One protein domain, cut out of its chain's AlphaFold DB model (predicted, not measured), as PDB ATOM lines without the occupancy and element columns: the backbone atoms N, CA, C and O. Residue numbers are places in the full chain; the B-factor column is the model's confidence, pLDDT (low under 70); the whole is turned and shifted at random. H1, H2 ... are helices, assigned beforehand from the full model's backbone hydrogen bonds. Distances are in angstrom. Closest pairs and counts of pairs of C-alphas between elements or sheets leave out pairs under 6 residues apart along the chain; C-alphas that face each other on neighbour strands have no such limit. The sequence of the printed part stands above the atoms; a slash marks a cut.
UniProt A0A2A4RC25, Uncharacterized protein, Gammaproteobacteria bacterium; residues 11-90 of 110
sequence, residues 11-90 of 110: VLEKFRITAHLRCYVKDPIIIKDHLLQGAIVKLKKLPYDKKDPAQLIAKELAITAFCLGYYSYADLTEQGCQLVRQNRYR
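This is residues 11 to 90 of the 110 residues of an uncharacterized protein of Gammaproteobacteria bacterium (UniProt A0A2A4RC25). The core is a helical hairpin of H2 and H3, with H1 packed across both of its helices and H4 crossing H3 on the side away from H2. H3 is the hub, touching the three other helices. The printed part has 80 residues with four named helices, in the order H1, H2, H3, H4, and no named strand; its class is all helix. It is compact, with a radius of gyration of the C-alphas of 12.0 A, and rounded, spanning 32 by 24 by 19 A.

H1, residues 11 to 21, begins at C-alpha 11 (128.918, 163.799, 158.104) and is 15.0 A long. H2, residues 33 to 45, is 18.7 A long. H3, residues 53 to 67, is the longest helix, 21.7 A, beginning at C-alpha 53 (126.915, 148.176, 159.906). H4, residues 78 to 88, is 15.2 A long and ends at C-alpha 88 (133.215, 137.888, 140.417).

H3 and H2 touch as a hairpin, at a shallow tilt of 31 degrees, opposite ways; their closest C-alphas, those of Ala 39 and Ile 57, are 6.2 A apart. H1 touches H3 at a steep tilt of 63 degrees, the same way, closest at the C-alphas of Leu 21 and Ala 58, 5.2 A. H1 also touches H2, about perpendicular at 78 degrees, closest at the C-alphas of Glu 13 and Ile 40, 5.9 A. H4 touches H3 the same way at 69.8 degrees, a tilt only just steep; the closest C-alphas are those of Ile 63 and Val 84, 6.2 A. H4 is apart from H1 and H2. In H1, H3 and H4 every O i to N i+4 pair is within hydrogen-bond range; in H2, 8 of 9 are.

The two C-alphas farthest apart, those of Val 11 and Tyr 89, are 34.3 A apart. The printed part has no cut. The link from H1 to H2 is long, with 11 residues; those from H2 to H3 and from H3 to H4 are short. The mean pLDDT of the printed part is 86.5; residues 88 to 90 are under 70.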
ATOM      1  N   VAL A  11     127.481 163.693 157.894       85.69
ATOM      2  CA  VAL A  11     128.918 163.799 158.104       85.69
ATOM      3  C   VAL A  11     129.441 162.570 158.838       85.69
ATOM      4  O   VAL A  11     130.468 162.028 158.434       85.69
ATOM      5  N   LEU A  12     128.735 162.093 159.868       87.81
ATOM      6  CA  LEU A  12     129.168 160.928 160.640       87.81
ATOM      7  C   LEU A  12     129.043 159.641 159.816       87.81
ATOM      8  O   LEU A  12     129.961 158.822 159.793       87.81
ATOM      9  N   GLU A  13     127.928 159.464 159.115       90.12
ATOM     10  CA  GLU A  13     127.678 158.323 158.238       90.12
ATOM     11  C   GLU A  13     128.669 158.301 157.077       90.12
ATOM     12  O   GLU A  13     129.280 157.265 156.811       90.12
ATOM     13  N   LYS A  14     128.890 159.454 156.437       90.31
ATOM     14  CA  LYS A  14     129.898 159.636 155.390       90.31
ATOM     15  C   LYS A  14     131.279 159.262 155.909       90.31
ATOM     16  O   LYS A  14     131.946 158.442 155.291       90.31
ATOM     17  N   PHE A  15     131.677 159.800 157.061       90.44
ATOM     18  CA  PHE A  15     132.966 159.493 157.674       90.44
ATOM     19  C   PHE A  15     133.128 157.993 157.941       90.44
ATOM     20  O   PHE A  15     134.134 157.412 157.541       90.44
ATOM     21  N   ARG A  16     132.128 157.343 158.548       91.50
ATOM     22  CA  ARG A  16     132.163 155.901 158.847       91.50
ATOM     23  C   ARG A  16     132.283 155.056 157.583       91.50
ATOM     24  O   ARG A  16     133.126 154.164 157.524       91.50
ATOM     25  N   ILE A  17     131.479 155.347 156.562       91.62
ATOM     26  CA  ILE A  17     131.519 154.622 155.286       91.62
ATOM     27  C   ILE A  17     132.884 154.812 154.613       91.62
ATOM     28  O   ILE A  17     133.495 153.832 154.190       91.62
ATOM     29  N   THR A  18     133.395 156.045 154.551       91.00
ATOM     30  CA  THR A  18     134.708 156.341 153.958       91.00
ATOM     31  C   THR A  18     135.855 155.692 154.735       91.00
ATOM     32  O   THR A  18     136.784 155.176 154.118       91.00
ATOM     33  N   ALA A  19     135.786 155.651 156.066       92.38
ATOM     34  CA  ALA A  19     136.794 154.996 156.895       92.38
ATOM     35  C   ALA A  19     136.895 153.495 156.585       92.38
ATOM     36  O   ALA A  19     137.995 152.992 156.370       92.38
ATOM     37  N   HIS A  20     135.761 152.795 156.475       93.69
ATOM     38  CA  HIS A  20     135.749 151.374 156.098       93.69
ATOM     39  C   HIS A  20     136.098 151.144 154.622       93.69
ATOM     40  O   HIS A  20     136.664 150.107 154.282       93.69
ATOM     41  N   LEU A  21     135.808 152.096 153.729       92.44
ATOM     42  CA  LEU A  21     136.189 152.002 152.314       92.44
ATOM     43  C   LEU A  21     137.704 151.946 152.107       92.44
ATOM     44  O   LEU A  21     138.146 151.248 151.196       92.44
ATOM     45  N   ARG A  22     138.494 152.608 152.963       93.12
ATOM     46  CA  ARG A  22     139.969 152.553 152.920       93.12
ATOM     47  C   ARG A  22     140.526 151.143 153.085       93.12
ATOM     48  O   ARG A  22     141.630 150.859 152.635       93.12
ATOM     49  N   CYS A  23     139.761 150.231 153.686       93.62
ATOM     50  CA  CYS A  23     140.146 148.826 153.746       93.62
ATOM     51  C   CYS A  23     140.129 148.160 152.363       93.62
ATOM     52  O   CYS A  23     140.852 147.190 152.161       93.62
ATOM     53  N   TYR A  24     139.340 148.664 151.408       92.75
ATOM     54  CA  TYR A  24     139.117 148.045 150.094       92.75
ATOM     55  C   TYR A  24     139.707 148.848 148.931       92.75
ATOM     56  O   TYR A  24     140.107 148.260 147.926       92.75
ATOM     57  N   VAL A  25     139.772 150.170 149.058       92.50
ATOM     58  CA  VAL A  25     140.215 151.090 148.008       92.50
ATOM     59  C   VAL A  25     141.362 151.935 148.550       92.50
ATOM     60  O   VAL A  25     141.292 152.434 149.672       92.50
ATOM     61  N   LYS A  26     142.424 152.073 147.757       92.69
ATOM     62  CA  LYS A  26     143.565 152.935 148.069       92.69
ATOM     63  C   LYS A  26     143.146 154.400 147.995       92.69
ATOM     64  O   LYS A  26     142.267 154.770 147.219       92.69
ATOM     65  N   ASP A  27     143.800 155.248 148.779       88.31
ATOM     66  CA  ASP A  27     143.639 156.685 148.609       88.31
ATOM     67  C   ASP A  27     144.261 157.135 147.264       88.31
ATOM     68  O   ASP A  27     145.312 156.615 146.875       88.31
ATOM     69  N   PRO A  28     143.645 158.102 146.556       87.06
ATOM     70  CA  PRO A  28     142.439 158.840 146.939       87.06
ATOM     71  C   PRO A  28     141.123 158.094 146.633       87.06
ATOM     72  O   PRO A  28     140.895 157.602 145.529       87.06
ATOM     73  N   ILE A  29     140.191 158.101 147.593       87.56
ATOM     74  CA  ILE A  29     138.845 157.531 147.412       87.56
ATOM     75  C   ILE A  29     137.963 158.498 146.610       87.56
ATOM     76  O   ILE A  29     137.405 159.451 147.154       87.56
ATOM     77  N   ILE A  30     137.797 158.222 145.313       84.56
ATOM     78  CA  ILE A  30     136.931 158.999 144.413       84.56
ATOM     79  C   ILE A  30     135.611 158.249 144.159       84.56
ATOM     80  O   ILE A  30     135.557 157.329 143.349       84.56
ATOM     81  N   ILE A  31     134.532 158.644 144.845       82.38
ATOM     82  CA  ILE A  31     133.178 158.083 144.665       82.38
ATOM     83  C   ILE A  31     132.213 159.215 144.331       82.38
ATOM     84  O   ILE A  31     132.257 160.273 144.955       82.38
ATOM     85  N   LYS A  32     131.303 158.989 143.377       85.25
ATOM     86  CA  LYS A  32     130.238 159.955 143.082       85.25
ATOM     87  C   LYS A  32     129.304 160.139 144.278       85.25
ATOM     88  O   LYS A  32     128.843 159.161 144.870       85.25
ATOM     89  N   ASP A  33     128.925 161.386 144.544       84.62
ATOM     90  CA  ASP A  33     128.094 161.748 145.698       84.62
ATOM     91  C   ASP A  33     126.766 160.982 145.773       84.62
ATOM     92  O   ASP A  33     126.338 160.618 146.864       84.62
ATOM     93  N   HIS A  34     126.134 160.654 144.641       85.81
ATOM     94  CA  HIS A  34     124.876 159.897 144.649       85.81
ATOM     95  C   HIS A  34     125.031 158.457 145.171       85.81
ATOM     96  O   HIS A  34     124.125 157.948 145.828       85.81
ATOM     97  N   LEU A  35     126.171 157.799 144.917       87.88
ATOM     98  CA  LEU A  35     126.442 156.454 145.442       87.88
ATOM     99  C   LEU A  35     126.684 156.510 146.948       87.88
ATOM    100  O   LEU A  35     126.189 155.668 147.695       87.88
ATOM    101  N   LEU A  36     127.406 157.539 147.389       88.88
ATOM    102  CA  LEU A  36     127.674 157.782 148.798       88.88
ATOM    103  C   LEU A  36     126.387 158.117 149.564       88.88
ATOM    104  O   LEU A  36     126.154 157.568 150.636       88.88
ATOM    105  N   GLN A  37     125.508 158.932 148.982       89.06
ATOM    106  CA  GLN A  37     124.189 159.225 149.543       89.06
ATOM    107  C   GLN A  37     123.302 157.978 149.615       89.06
ATOM    108  O   GLN A  37     122.689 157.709 150.648       89.06
ATOM    109  N   GLY A  38     123.298 157.144 148.569       88.62
ATOM    110  CA  GLY A  38     122.610 155.852 148.603       88.62
ATOM    111  C   GLY A  38     123.122 154.942 149.727       88.62
ATOM    112  O   GLY A  38     122.329 154.301 150.420       88.62
ATOM    113  N   ALA A  39     124.436 154.925 149.955       89.62
ATOM    114  CA  ALA A  39     125.063 154.178 151.039       89.62
ATOM    115  C   ALA A  39     124.679 154.720 152.430       89.62
ATOM    116  O   ALA A  39     124.363 153.932 153.321       89.62
ATOM    117  N   ILE A  40     124.617 156.042 152.605       89.62
ATOM    118  CA  ILE A  40     124.159 156.682 153.849       89.62
ATOM    119  C   ILE A  40     122.702 156.317 154.150       89.62
ATOM    120  O   ILE A  40     122.382 155.901 155.263       89.62
ATOM    121  N   VAL A  41     121.817 156.412 153.153       89.94
ATOM    122  CA  VAL A  41     120.398 156.053 153.309       89.94
ATOM    123  C   VAL A  41     120.242 154.584 153.704       89.94
ATOM    124  O   VAL A  41     119.391 154.265 154.533       89.94
ATOM    125  N   LYS A  42     121.060 153.685 153.144       88.88
ATOM    126  CA  LYS A  42     121.087 152.278 153.562       88.88
ATOM    127  C   LYS A  42     121.571 152.128 155.005       88.88
ATOM    128  O   LYS A  42     120.916 151.437 155.776       88.88
ATOM    129  N   LEU A  43     122.667 152.792 155.377       88.94
ATOM    130  CA  LEU A  43     123.236 152.718 156.724       88.94
ATOM    131  C   LEU A  43     122.230 153.154 157.796       88.94
ATOM    132  O   LEU A  43     122.089 152.472 158.805       88.94
ATOM    133  N   LYS A  44     121.480 154.233 157.551       86.56
ATOM    134  CA  LYS A  44     120.455 154.741 158.479       86.56
ATOM    135  C   LYS A  44     119.279 153.787 158.703       86.56
ATOM    136  O   LYS A  44     118.582 153.916 159.702       86.56
ATOM    137  N   LYS A  45     119.036 152.855 157.777       87.38
ATOM    138  CA  LYS A  45     117.965 151.851 157.884       87.38
ATOM    139  C   LYS A  45     118.399 150.596 158.638       87.38
ATOM    140  O   LYS A  45     117.546 149.771 158.954       87.38
ATOM    141  N   LEU A  46     119.698 150.419 158.880       84.69
ATOM    142  CA  LEU A  46     120.217 149.240 159.559       84.69
ATOM    143  C   LEU A  46     120.205 149.443 161.080       84.69
ATOM    144  O   LEU A  46     120.565 150.523 161.554       84.69
ATOM    145  N   PRO A  47     119.827 148.414 161.856       81.19
ATOM    146  CA  PRO A  47     119.956 148.465 163.302       81.19
ATOM    147  C   PRO A  47     121.435 148.529 163.697       81.19
ATOM    148  O   PRO A  47     122.303 147.940 163.047       81.19
ATOM    149  N   TYR A  48     121.721 149.233 164.789       72.88
ATOM    150  CA  TYR A  48     123.037 149.197 165.413       72.88
ATOM    151  C   TYR A  48     123.191 147.864 166.156       72.88
ATOM    152  O   TYR A  48     122.569 147.659 167.195       72.88
ATOM    153  N   ASP A  49     123.992 146.955 165.600       74.25
ATOM    154  CA  ASP A  49     124.350 145.671 166.217       74.25
ATOM    155  C   ASP A  49     125.777 145.735 166.811       74.25
ATOM    156  O   ASP A  49     126.469 146.750 166.705       74.25
ATOM    157  N   LYS A  50     126.263 144.642 167.414       70.50
ATOM    158  CA  LYS A  50     127.618 144.499 167.988       70.50
ATOM    159  C   LYS A  50     128.753 144.786 166.994       70.50
ATOM    160  O   LYS A  50     129.890 144.981 167.415       70.50
ATOM    161  N   LYS A  51     128.476 144.771 165.687       79.56
ATOM    162  CA  LYS A  51     129.424 145.119 164.618       79.56
ATOM    163  C   LYS A  51     128.928 146.351 163.877       79.56
ATOM    164  O   LYS A  51     127.738 146.467 163.611       79.56
ATOM    165  N   ASP A  52     129.856 147.227 163.495       83.75
ATOM    166  CA  ASP A  52     129.525 148.449 162.766       83.75
ATOM    167  C   ASP A  52     128.884 148.119 161.396       83.75
ATOM    168  O   ASP A  52     129.573 147.595 160.511       83.75
ATOM    169  N   PRO A  53     127.591 148.446 161.174       87.19
ATOM    170  CA  PRO A  53     126.915 148.176 159.906       87.19
ATOM    171  C   PRO A  53     127.535 148.940 158.726       87.19
ATOM    172  O   PRO A  53     127.391 148.518 157.575       87.19
ATOM    173  N   ALA A  54     128.287 150.017 158.985       89.69
ATOM    174  CA  ALA A  54     128.988 150.770 157.951       89.69
ATOM    175  C   ALA A  54     130.033 149.920 157.216       89.69
ATOM    176  O   ALA A  54     130.275 150.155 156.034       89.69
ATOM    177  N   GLN A  55     130.593 148.889 157.863       90.44
ATOM    178  CA  GLN A  55     131.527 147.972 157.213       90.44
ATOM    179  C   GLN A  55     130.855 147.191 156.074       90.44
ATOM    180  O   GLN A  55     131.439 147.015 155.003       90.44
ATOM    181  N   LEU A  56     129.623 146.719 156.289       89.69
ATOM    182  CA  LEU A  56     128.867 145.979 155.278       89.69
ATOM    183  C   LEU A  56     128.511 146.893 154.103       89.69
ATOM    184  O   LEU A  56     128.735 146.535 152.948       89.69
ATOM    185  N   ILE A  57     128.053 148.106 154.409       91.62
ATOM    186  CA  ILE A  57     127.744 149.126 153.406       91.62
ATOM    187  C   ILE A  57     128.987 149.508 152.589       91.62
ATOM    188  O   ILE A  57     128.908 149.605 151.366       91.62
ATOM    189  N   ALA A  58     130.148 149.672 153.228       92.00
ATOM    190  CA  ALA A  58     131.400 149.985 152.544       92.00
ATOM    191  C   ALA A  58     131.853 148.859 151.600       92.00
ATOM    192  O   ALA A  58     132.305 149.146 150.492       92.00
ATOM    193  N   LYS A  59     131.679 147.584 151.985       91.56
ATOM    194  CA  LYS A  59     131.944 146.435 151.100       91.56
ATOM    195  C   LYS A  59     131.066 146.472 149.850       91.56
ATOM    196  O   LYS A  59     131.580 146.353 148.739       91.56
ATOM    197  N   GLU A  60     129.755 146.648 150.023       90.44
ATOM    198  CA  GLU A  60     128.814 146.750 148.899       90.44
ATOM    199  C   GLU A  60     129.164 147.918 147.977       90.44
ATOM    200  O   GLU A  60     129.152 147.780 146.751       90.44
ATOM    201  N   LEU A  61     129.492 149.066 148.571       91.31
ATOM    202  CA  LEU A  61     129.855 150.271 147.845       91.31
ATOM    203  C   LEU A  61     131.159 150.085 147.058       91.31
ATOM    204  O   LEU A  61     131.200 150.475 145.895       91.31
ATOM    205  N   ALA A  62     132.178 149.433 147.627       90.88
ATOM    206  CA  ALA A  62     133.431 149.131 146.932       90.88
ATOM    207  C   ALA A  62     133.208 148.232 145.703       90.88
ATOM    208  O   ALA A  62     133.723 148.518 144.621       90.88
ATOM    209  N   ILE A  63     132.391 147.181 145.839       89.31
ATOM    210  CA  ILE A  63     132.046 146.284 144.723       89.31
ATOM    211  C   ILE A  63     131.262 147.042 143.655       89.31
ATOM    212  O   ILE A  63     131.575 146.945 142.474       89.31
ATOM    213  N   THR A  64     130.254 147.812 144.067       87.75
ATOM    214  CA  THR A  64     129.410 148.584 143.147       87.75
ATOM    215  C   THR A  64     130.248 149.605 142.385       87.75
ATOM    216  O   THR A  64     130.133 149.707 141.168       87.75
ATOM    217  N   ALA A  65     131.140 150.314 143.078       88.19
ATOM    218  CA  ALA A  65     132.020 151.294 142.465       88.19
ATOM    219  C   ALA A  65     132.987 150.648 141.458       88.19
ATOM    220  O   ALA A  65     133.147 151.159 140.351       88.19
ATOM    221  N   PHE A  66     133.557 149.487 141.793       87.75
ATOM    222  CA  PHE A  66     134.385 148.708 140.871       87.75
ATOM    223  C   PHE A  66     133.594 148.234 139.639       87.75
ATOM    224  O   PHE A  66     134.036 148.421 138.509       87.75
ATOM    225  N   CYS A  67     132.400 147.665 139.831       84.81
ATOM    226  CA  CYS A  67     131.554 147.179 138.735       84.81
ATOM    227  C   CYS A  67     131.102 148.298 137.786       84.81
ATOM    228  O   CYS A  67     130.940 148.057 136.594       84.81
ATOM    229  N   LEU A  68     130.914 149.512 138.306       84.56
ATOM    230  CA  LEU A  68     130.579 150.699 137.518       84.56
ATOM    231  C   LEU A  68     131.806 151.357 136.859       84.56
ATOM    232  O   LEU A  68     131.646 152.343 136.145       84.56
ATOM    233  N   GLY A  69     133.013 150.829 137.086       83.75
ATOM    234  CA  GLY A  69     134.249 151.316 136.475       83.75
ATOM    235  C   GLY A  69     134.875 152.533 137.159       83.75
ATOM    236  O   GLY A  69     135.753 153.154 136.572       83.75
ATOM    237  N   TYR A  70     134.461 152.883 138.384       85.69
ATOM    238  CA  TYR A  70     135.103 153.966 139.147       85.69
ATOM    239  C   TYR A  70     136.480 153.579 139.682       85.69
ATOM    240  O   TYR A  70     137.304 154.453 139.923       85.69
ATOM    241  N   TYR A  71     136.717 152.279 139.862       85.81
ATOM    242  CA  TYR A  71     137.983 151.741 140.334       85.81
ATOM    243  C   TYR A  71     138.444 150.608 139.432       85.81
ATOM    244  O   TYR A  71     137.654 149.748 139.034       85.81
ATOM    245  N   SER A  72     139.739 150.588 139.149       86.69
ATOM    246  CA  SER A  72     140.441 149.466 138.542       86.69
ATOM    247  C   SER A  72     141.056 148.575 139.624       86.69
ATOM    248  O   SER A  72     141.089 148.922 140.802       86.69
ATOM    249  N   TYR A  73     141.595 147.417 139.239       87.44
ATOM    250  CA  TYR A  73     142.317 146.559 140.186       87.44
ATOM    251  C   TYR A  73     143.527 147.250 140.826       87.44
ATOM    252  O   TYR A  73     143.879 146.909 141.951       87.44
ATOM    253  N   ALA A  74     144.160 148.200 140.132       89.62
ATOM    254  CA  ALA A  74     145.309 148.928 140.664       89.62
ATOM    255  C   ALA A  74     144.920 149.827 141.850       89.62
ATOM    256  O   ALA A  74     145.717 149.994 142.778       89.62
ATOM    257  N   ASP A  75     143.680 150.318 141.845       88.81
ATOM    258  CA  ASP A  75     143.123 151.223 142.854       88.81
ATOM    259  C   ASP A  75     142.624 150.472 144.097       88.81
ATOM    260  O   ASP A  75     142.331 151.078 145.125       88.81
ATOM    261  N   LEU A  76     142.539 149.142 144.037       91.56
ATOM    262  CA  LEU A  76     142.105 148.314 145.156       91.56
ATOM    263  C   LEU A  76     143.277 147.945 146.069       91.56
ATOM    264  O   LEU A  76     144.409 147.727 145.628       91.56
ATOM    265  N   THR A  77     142.988 147.805 147.358       93.88
ATOM    266  CA  THR A  77     143.884 147.128 148.304       93.88
ATOM    267  C   THR A  77     143.886 145.619 148.038       93.88
ATOM    268  O   THR A  77     143.093 145.103 147.245       93.88
ATOM    269  N   GLU A  78     144.736 144.868 148.736       92.94
ATOM    270  CA  GLU A  78     144.696 143.404 148.675       92.94
ATOM    271  C   GLU A  78     143.324 142.853 149.101       92.94
ATOM    272  O   GLU A  78     142.739 142.019 148.406       92.94
ATOM    273  N   GLN A  79     142.756 143.388 150.188       92.56
ATOM    274  CA  GLN A  79     141.417 143.019 150.649       92.56
ATOM    275  C   GLN A  79     140.341 143.388 149.620       92.56
ATOM    276  O   GLN A  79     139.421 142.605 149.390       92.56
ATOM    277  N   GLY A  80     140.456 144.546 148.964       90.56
ATOM    278  CA  GLY A  80     139.562 144.934 147.871       90.56
ATOM    279  C   GLY A  80     139.662 143.993 146.672       90.56
ATOM    280  O   GLY A  80     138.645 143.557 146.130       90.56
ATOM    281  N   CYS A  81     140.879 143.592 146.296       90.38
ATOM    282  CA  CYS A  81     141.107 142.613 145.237       90.38
ATOM    283  C   CYS A  81     140.460 141.263 145.569       90.38
ATOM    284  O   CYS A  81     139.803 140.671 144.708       90.38
ATOM    285  N   GLN A  82     140.618 140.781 146.805       90.38
ATOM    286  CA  GLN A  82     139.975 139.555 147.282       90.38
ATOM    287  C   GLN A  82     138.448 139.686 147.264       90.38
ATOM    288  O   GLN A  82     137.769 138.796 146.752       90.38
ATOM    289  N   LEU A  83     137.910 140.817 147.732       89.25
ATOM    290  CA  LEU A  83     136.477 141.107 147.740       89.25
ATOM    291  C   LEU A  83     135.881 141.046 146.328       89.25
ATOM    292  O   LEU A  83     134.866 140.382 146.107       89.25
ATOM    293  N   VAL A  84     136.525 141.693 145.356       86.12
ATOM    294  CA  VAL A  84     136.085 141.677 143.955       86.12
ATOM    295  C   VAL A  84     136.240 140.287 143.342       86.12
ATOM    296  O   VAL A  84     135.352 139.846 142.617       86.12
ATOM    297  N   ARG A  85     137.322 139.555 143.636       84.69
ATOM    298  CA  ARG A  85     137.509 138.172 143.156       84.69
ATOM    299  C   ARG A  85     136.419 137.238 143.676       84.69
ATOM    300  O   ARG A  85     135.842 136.501 142.885       84.69
ATOM    301  N   GLN A  86     136.087 137.311 144.961       83.06
ATOM    302  CA  GLN A  86     135.013 136.517 145.563       83.06
ATOM    303  C   GLN A  86     133.640 136.877 144.975       83.06
ATOM    304  O   GLN A  86     132.822 135.994 144.722       83.06
ATOM    305  N   ASN A  87     133.401 138.160 144.684       72.25
ATOM    306  CA  ASN A  87     132.144 138.612 144.082       72.25
ATOM    307  C   ASN A  87     132.065 138.399 142.561       72.25
ATOM    308  O   ASN A  87     130.961 138.289 142.030       72.25
ATOM    309  N   ARG A  88     133.190 138.243 141.849       58.50
ATOM    310  CA  ARG A  88     133.215 137.888 140.417       58.50
ATOM    311  C   ARG A  88     132.566 136.534 140.130       58.50
ATOM    312  O   ARG A  88     131.943 136.390 139.083       58.50
ATOM    313  N   TYR A  89     132.631 135.590 141.067       50.06
ATOM    314  CA  TYR A  89     131.944 134.300 140.936       50.06
ATOM    315  C   TYR A  89     130.425 134.391 141.162       50.06
ATOM    316  O   TYR A  89     129.696 133.514 140.714       50.06
ATOM    317  N   ARG A  90     129.925 135.470 141.783       48.12
ATOM    318  CA  ARG A  90     128.480 135.753 141.911       48.12
ATOM    319  C   ARG A  90     127.954 136.685 140.809       48.12
ATOM    320  O   ARG A  90     126.784 136.622 140.453       48.12
TER     321      ARG A  90